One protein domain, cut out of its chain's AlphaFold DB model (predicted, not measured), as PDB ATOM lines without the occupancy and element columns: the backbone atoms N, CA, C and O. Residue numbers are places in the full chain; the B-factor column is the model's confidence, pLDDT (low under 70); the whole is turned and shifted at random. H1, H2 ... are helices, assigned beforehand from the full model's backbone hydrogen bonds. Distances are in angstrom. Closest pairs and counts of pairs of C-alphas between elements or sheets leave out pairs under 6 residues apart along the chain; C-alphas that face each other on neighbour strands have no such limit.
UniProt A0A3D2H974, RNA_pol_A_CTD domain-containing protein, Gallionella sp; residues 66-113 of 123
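Overview. This is residues 66 to 113 of the 123 residues of the protein "RNA_pol_A_CTD domain-containing protein" of Gallionella sp (UniProt A0A3D2H974). This is a small rounded ball of short helices: H1, H2 and H4 have their centres at the corners of a triangle, and the little helix H3 sits off to one side of it, between the end of H2 and H4. H1 runs crosswise to both H2 and H4, and tight links lead from each helix to the next. The printed part has 48 residues with four named helices, in the order H1, H2, H3, H4, and no named strand; the class is all helix. It is compact, with a radius of gyration of the C-alphas of 9.3 A, and spans 23 by 21 by 20 A.

Along the chain. Find C-alpha 71 at (141.850, 129.321, 172.417); from there H1, residues 71 to 79, runs 12.2 A. H2, residues 85 to 93, also measures 12.2 A from first to last C-alpha. H3, residues 96 to 99, is 5.3 A long. H4, residues 105 to 113, runs 12.1 A and ends with C-alpha 113 at (141.340, 115.663, 180.012).

Arrangement. Start at H4 and look for Ser 107: its C-alpha is 5.4 A from that of Thr 73, the closest pair of H4 and H1, which are close but not clearly touching and about perpendicular at 89 degrees. H4 and H2 are near each other, with 7 pairs of C-alphas within 10 A. H1 and H2 are close but not clearly touching, about perpendicular at 88 degrees; their closest C-alphas, of Leu 77 and Val 88, are 7.7 A apart. At Leu 97 you find H3 close to, but not clearly touching, H2 and H4: its C-alpha is 6.0 A from that of Val 91 and 7.6 A from that of Leu 108, the closest pairs. H1 and H3 are apart. In H1, H2 and H4 every O i to N i+4 pair is within hydrogen-bond range; H3 is too short for such a pair.

Size, cuts and confidence. The C-alphas farthest apart, of Pro 71 and Arg 94, are 23.5 A from each other. The printed part has no cut, and no link is long. The mean pLDDT of the printed part is 94.5, and no printed residue is under 70.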
ATOM      1  N   PHE A  66     136.816 119.822 171.335       95.44
ATOM      2  CA  PHE A  66     137.422 121.068 170.856       95.44
ATOM      3  C   PHE A  66     136.798 122.303 171.511       95.44
ATOM      4  O   PHE A  66     137.498 123.285 171.761       95.44
ATOM      5  N   VAL A  67     135.509 122.237 171.858       93.44
ATOM      6  CA  VAL A  67     134.787 123.300 172.577       93.44
ATOM      7  C   VAL A  67     135.340 123.513 173.994       93.44
ATOM      8  O   VAL A  67     135.195 124.595 174.554       93.44
ATOM      9  N   LYS A  68     136.004 122.504 174.574       93.56
ATOM     10  CA  LYS A  68     136.554 122.544 175.940       93.56
ATOM     11  C   LYS A  68     138.006 123.027 175.993       93.56
ATOM     12  O   LYS A  68     138.554 123.207 177.082       93.56
ATOM     13  N   LEU A  69     138.633 123.225 174.832       94.19
ATOM     14  CA  LEU A  69     140.013 123.682 174.729       94.19
ATOM     15  C   LEU A  69     140.131 125.184 174.954       94.19
ATOM     16  O   LEU A  69     139.275 125.983 174.568       94.19
ATOM     17  N   THR A  70     141.271 125.593 175.500       93.62
ATOM     18  CA  THR A  70     141.634 127.004 175.495       93.62
ATOM     19  C   THR A  70     141.861 127.483 174.055       93.62
ATOM     20  O   THR A  70     142.353 126.725 173.210       93.62
ATOM     21  N   PRO A  71     141.607 128.773 173.753       94.56
ATOM     22  CA  PRO A  71     141.850 129.321 172.417       94.56
ATOM     23  C   PRO A  71     143.287 129.115 171.930       94.56
ATOM     24  O   PRO A  71     143.533 129.003 170.733       94.56
ATOM     25  N   ARG A  72     144.255 129.058 172.854       95.38
ATOM     26  CA  ARG A  72     145.652 128.778 172.525       95.38
ATOM     27  C   ARG A  72     145.825 127.351 172.012       95.38
ATOM     28  O   ARG A  72     146.381 127.193 170.931       95.38
ATOM     29  N   THR A  73     145.377 126.350 172.767       96.00
ATOM     30  CA  THR A  73     145.510 124.938 172.381       96.00
ATOM     31  C   THR A  73     144.777 124.669 171.070       96.00
ATOM     32  O   THR A  73     145.351 124.078 170.161       96.00
ATOM     33  N   LEU A  74     143.569 125.220 170.909       96.44
ATOM     34  CA  LEU A  74     142.807 125.113 169.666       96.44
ATOM     35  C   LEU A  74     143.549 125.711 168.458       96.44
ATOM     36  O   LEU A  74     143.555 125.111 167.386       96.44
ATOM     37  N   ARG A  75     144.201 126.873 168.616       96.62
ATOM     38  CA  ARG A  75     145.018 127.476 167.548       96.62
ATOM     39  C   ARG A  75     146.216 126.611 167.162       96.62
ATOM     40  O   ARG A  75     146.510 126.530 165.978       96.62
ATOM     41  N   LEU A  76     146.885 125.986 168.133       96.44
ATOM     42  CA  LEU A  76     148.018 125.096 167.857       96.44
ATOM     43  C   LEU A  76     147.575 123.877 167.044       96.44
ATOM     44  O   LEU A  76     148.177 123.590 166.021       96.44
ATOM     45  N   LEU A  77     146.481 123.221 167.445       96.56
ATOM     46  CA  LEU A  77     145.942 122.074 166.707       96.56
ATOM     47  C   LEU A  77     145.530 122.448 165.279       96.56
ATOM     48  O   LEU A  77     145.859 121.742 164.334       96.56
ATOM     49  N   ARG A  78     144.844 123.586 165.105       95.69
ATOM     50  CA  ARG A  78     144.436 124.065 163.774       95.69
ATOM     51  C   ARG A  78     145.619 124.421 162.878       95.69
ATOM     52  O   ARG A  78     145.520 124.208 161.678       95.69
ATOM     53  N   GLY A  79     146.704 124.954 163.446       95.12
ATOM     54  CA  GLY A  79     147.932 125.256 162.703       95.12
ATOM     55  C   GLY A  79     148.601 124.020 162.100       95.12
ATOM     56  O   GLY A  79     149.315 124.147 161.116       95.12
ATOM     57  N   GLU A  80     148.311 122.844 162.654       94.75
ATOM     58  CA  GLU A  80     148.823 121.537 162.226       94.75
ATOM     59  C   GLU A  80     147.727 120.694 161.542       94.75
ATOM     60  O   GLU A  80     147.835 119.475 161.440       94.75
ATOM     61  N   GLU A  81     146.615 121.323 161.134       95.38
ATOM     62  CA  GLU A  81     145.460 120.671 160.489       95.38
ATOM     63  C   GLU A  81     144.820 119.523 161.305       95.38
ATOM     64  O   GLU A  81     144.105 118.656 160.779       95.38
ATOM     65  N   LEU A  82     145.012 119.543 162.627       96.44
ATOM     66  CA  LEU A  82     144.424 118.600 163.578       96.44
ATOM     67  C   LEU A  82     143.011 119.052 163.962       96.44
ATOM     68  O   LEU A  82     142.741 119.486 165.082       96.44
ATOM     69  N   THR A  83     142.102 118.992 162.991       94.94
ATOM     70  CA  THR A  83     140.721 119.491 163.113       94.94
ATOM     71  C   THR A  83     139.692 118.417 163.455       94.94
ATOM     72  O   THR A  83     138.515 118.740 163.588       94.94
ATOM     73  N   THR A  84     140.103 117.153 163.582       96.56
ATOM     74  CA  THR A  84     139.221 116.039 163.960       96.56
ATOM     75  C   THR A  84     139.737 115.334 165.205       96.56
ATOM     76  O   THR A  84     140.937 115.363 165.501       96.56
ATOM     77  N   VAL A  85     138.827 114.706 165.952       96.06
ATOM     78  CA  VAL A  85     139.164 114.007 167.198       96.06
ATOM     79  C   VAL A  85     140.140 112.867 166.916       96.06
ATOM     80  O   VAL A  85     141.113 112.694 167.647       96.06
ATOM     81  N   GLU A  86     139.928 112.141 165.824       95.69
ATOM     82  CA  GLU A  86     140.723 110.985 165.415       95.69
ATOM     83  C   GLU A  86     142.176 111.378 165.155       95.69
ATOM     84  O   GLU A  86     143.079 110.763 165.721       95.69
ATOM     85  N   LYS A  87     142.405 112.452 164.384       96.19
ATOM     86  CA  LYS A  87     143.754 112.955 164.083       96.19
ATOM     87  C   LYS A  87     144.492 113.372 165.351       96.19
ATOM     88  O   LYS A  87     145.654 113.022 165.538       96.19
ATOM     89  N   VAL A  88     143.818 114.097 166.247       96.38
ATOM     90  CA  VAL A  88     144.422 114.529 167.519       96.38
ATOM     91  C   VAL A  88     144.798 113.321 168.378       96.38
ATOM     92  O   VAL A  88     145.893 113.284 168.935       96.38
ATOM     93  N   VAL A  89     143.916 112.323 168.477       95.75
ATOM     94  CA  VAL A  89     144.166 111.101 169.255       95.75
ATOM     95  C   VAL A  89     145.297 110.267 168.645       95.75
ATOM     96  O   VAL A  89     146.120 109.733 169.387       95.75
ATOM     97  N   GLU A  90     145.374 110.162 167.320       95.06
ATOM     98  CA  GLU A  90     146.451 109.464 166.608       95.06
ATOM     99  C   GLU A  90     147.816 110.105 166.891       95.06
ATOM    100  O   GLU A  90     148.731 109.425 167.362       95.06
ATOM    101  N   VAL A  91     147.926 111.424 166.702       95.00
ATOM    102  CA  VAL A  91     149.153 112.195 166.963       95.00
ATOM    103  C   VAL A  91     149.528 112.154 168.447       95.00
ATOM    104  O   VAL A  91     150.703 111.996 168.790       95.00
ATOM    105  N   TYR A  92     148.544 112.218 169.352       94.69
ATOM    106  CA  TYR A  92     148.767 112.026 170.788       94.69
ATOM    107  C   TYR A  92     149.392 110.654 171.079       94.69
ATOM    108  O   TYR A  92     150.398 110.574 171.776       94.69
ATOM    109  N   ARG A  93     148.826 109.569 170.530       91.94
ATOM    110  CA  ARG A  93     149.301 108.193 170.775       91.94
ATOM    111  C   ARG A  93     150.705 107.941 170.233       91.94
ATOM    112  O   ARG A  93     151.421 107.114 170.790       91.94
ATOM    113  N   ARG A  94     151.107 108.660 169.183       93.38
ATOM    114  CA  ARG A  94     152.476 108.646 168.645       93.38
ATOM    115  C   ARG A  94     153.453 109.533 169.424       93.38
ATOM    116  O   ARG A  94     154.634 109.547 169.103       93.38
ATOM    117  N   ASN A  95     152.991 110.241 170.459       91.06
ATOM    118  CA  ASN A  95     153.752 111.250 171.205       91.06
ATOM    119  C   ASN A  95     154.245 112.426 170.337       91.06
ATOM    120  O   ASN A  95     155.198 113.115 170.695       91.06
ATOM    121  N   GLU A  96     153.575 112.697 169.217       94.06
ATOM    122  CA  GLU A  96     153.989 113.700 168.226       94.06
ATOM    123  C   GLU A  96     153.445 115.106 168.526       94.06
ATOM    124  O   GLU A  96     153.898 116.085 167.939       94.06
ATOM    125  N   LEU A  97     152.529 115.257 169.492       91.81
ATOM    126  CA  LEU A  97     152.012 116.579 169.880       91.81
ATOM    127  C   LEU A  97     153.106 117.520 170.399       91.81
ATOM    128  O   LEU A  97     152.992 118.730 170.237       91.81
ATOM    129  N   PHE A  98     154.169 116.990 171.009       90.06
ATOM    130  CA  PHE A  98     155.302 117.802 171.468       90.06
ATOM    131  C   PHE A  98     156.183 118.322 170.331       90.06
ATOM    132  O   PHE A  98     156.939 119.271 170.541       90.06
ATOM    133  N   SER A  99     156.070 117.744 169.134       91.69
ATOM    134  CA  SER A  99     156.746 118.244 167.935       91.69
ATOM    135  C   SER A  99     156.126 119.555 167.442       91.69
ATOM    136  O   SER A  99     156.786 120.329 166.747       91.69
ATOM    137  N   ILE A 100     154.882 119.849 167.841       93.69
ATOM    138  CA  ILE A 100     154.199 121.099 167.517       93.69
ATOM    139  C   ILE A 100     154.861 122.245 168.284       93.69
ATOM    140  O   ILE A 100     154.969 122.248 169.518       93.69
ATOM    141  N   ARG A 101     155.276 123.284 167.557       92.19
ATOM    142  CA  ARG A 101     155.962 124.431 168.158       92.19
ATOM    143  C   ARG A 101     155.089 125.087 169.232       92.19
ATOM    144  O   ARG A 101     153.964 125.509 168.980       92.19
ATOM    145  N   ASN A 102     155.657 125.278 170.424       92.50
ATOM    146  CA  ASN A 102     154.996 125.870 171.596       92.50
ATOM    147  C   ASN A 102     153.854 125.035 172.207       92.50
ATOM    148  O   ASN A 102     153.061 125.578 172.998       92.50
ATOM    149  N   PHE A 103     153.780 123.746 171.876       94.25
ATOM    150  CA  PHE A 103     152.851 122.804 172.482       94.25
ATOM    151  C   PHE A 103     153.428 122.266 173.794       94.25
ATOM    152  O   PHE A 103     154.252 121.358 173.838       94.25
ATOM    153  N   GLY A 104     153.039 122.910 174.893       93.31
ATOM    154  CA  GLY A 104     153.549 122.596 176.226       93.31
ATOM    155  C   GLY A 104     152.635 121.675 177.032       93.31
ATOM    156  O   GLY A 104     151.509 121.365 176.644       93.31
ATOM    157  N   THR A 105     153.080 121.342 178.244       93.81
ATOM    158  CA  THR A 105     152.371 120.464 179.192       93.81
ATOM    159  C   THR A 105     150.938 120.908 179.494       93.81
ATOM    160  O   THR A 105     150.077 120.068 179.733       93.81
ATOM    161  N   LYS A 106     150.648 122.218 179.484       93.88
ATOM    162  CA  LYS A 106     149.278 122.723 179.690       93.88
ATOM    163  C   LYS A 106     148.337 122.274 178.571       93.88
ATOM    164  O   LYS A 106     147.280 121.736 178.866       93.88
ATOM    165  N   SER A 107     148.755 122.445 177.318       95.19
ATOM    166  CA  SER A 107     147.985 122.014 176.151       95.19
ATOM    167  C   SER A 107     147.848 120.495 176.113       95.19
ATOM    168  O   SER A 107     146.753 120.005 175.875       95.19
ATOM    169  N   LEU A 108     148.909 119.750 176.452       94.56
ATOM    170  CA  LEU A 108     148.835 118.290 176.555       94.56
ATOM    171  C   LEU A 108     147.792 117.835 177.588       94.56
ATOM    172  O   LEU A 108     146.952 116.999 177.273       94.56
ATOM    173  N   ARG A 109     147.793 118.425 178.789       94.62
ATOM    174  CA  ARG A 109     146.801 118.095 179.826       94.62
ATOM    175  C   ARG A 109     145.370 118.372 179.376       94.62
ATOM    176  O   ARG A 109     144.471 117.632 179.758       94.62
ATOM    177  N   GLU A 110     145.140 119.419 178.581       95.06
ATOM    178  CA  GLU A 110     143.818 119.670 177.995       95.06
ATOM    179  C   GLU A 110     143.400 118.524 177.060       95.06
ATOM    180  O   GLU A 110     142.264 118.060 177.152       95.06
ATOM    181  N   ILE A 111     144.320 118.010 176.229       95.69
ATOM    182  CA  ILE A 111     144.056 116.834 175.384       95.69
ATOM    183  C   ILE A 111     143.733 115.611 176.250       95.69
ATOM    184  O   ILE A 111     142.697 114.985 176.056       95.69
ATOM    185  N   GLU A 112     144.556 115.312 177.254       94.44
ATOM    186  CA  GLU A 112     144.354 114.172 178.165       94.44
ATOM    187  C   GLU A 112     143.035 114.223 178.941       94.44
ATOM    188  O   GLU A 112     142.480 113.184 179.302       94.44
ATOM    189  N   THR A 113     142.563 115.435 179.237       94.00
ATOM    190  CA  THR A 113     141.340 115.663 180.012       94.00
ATOM    191  C   THR A 113     140.094 115.506 179.149       94.00
ATOM    192  O   THR A 113     139.100 114.956 179.619       94.00
TER     193      THR A 113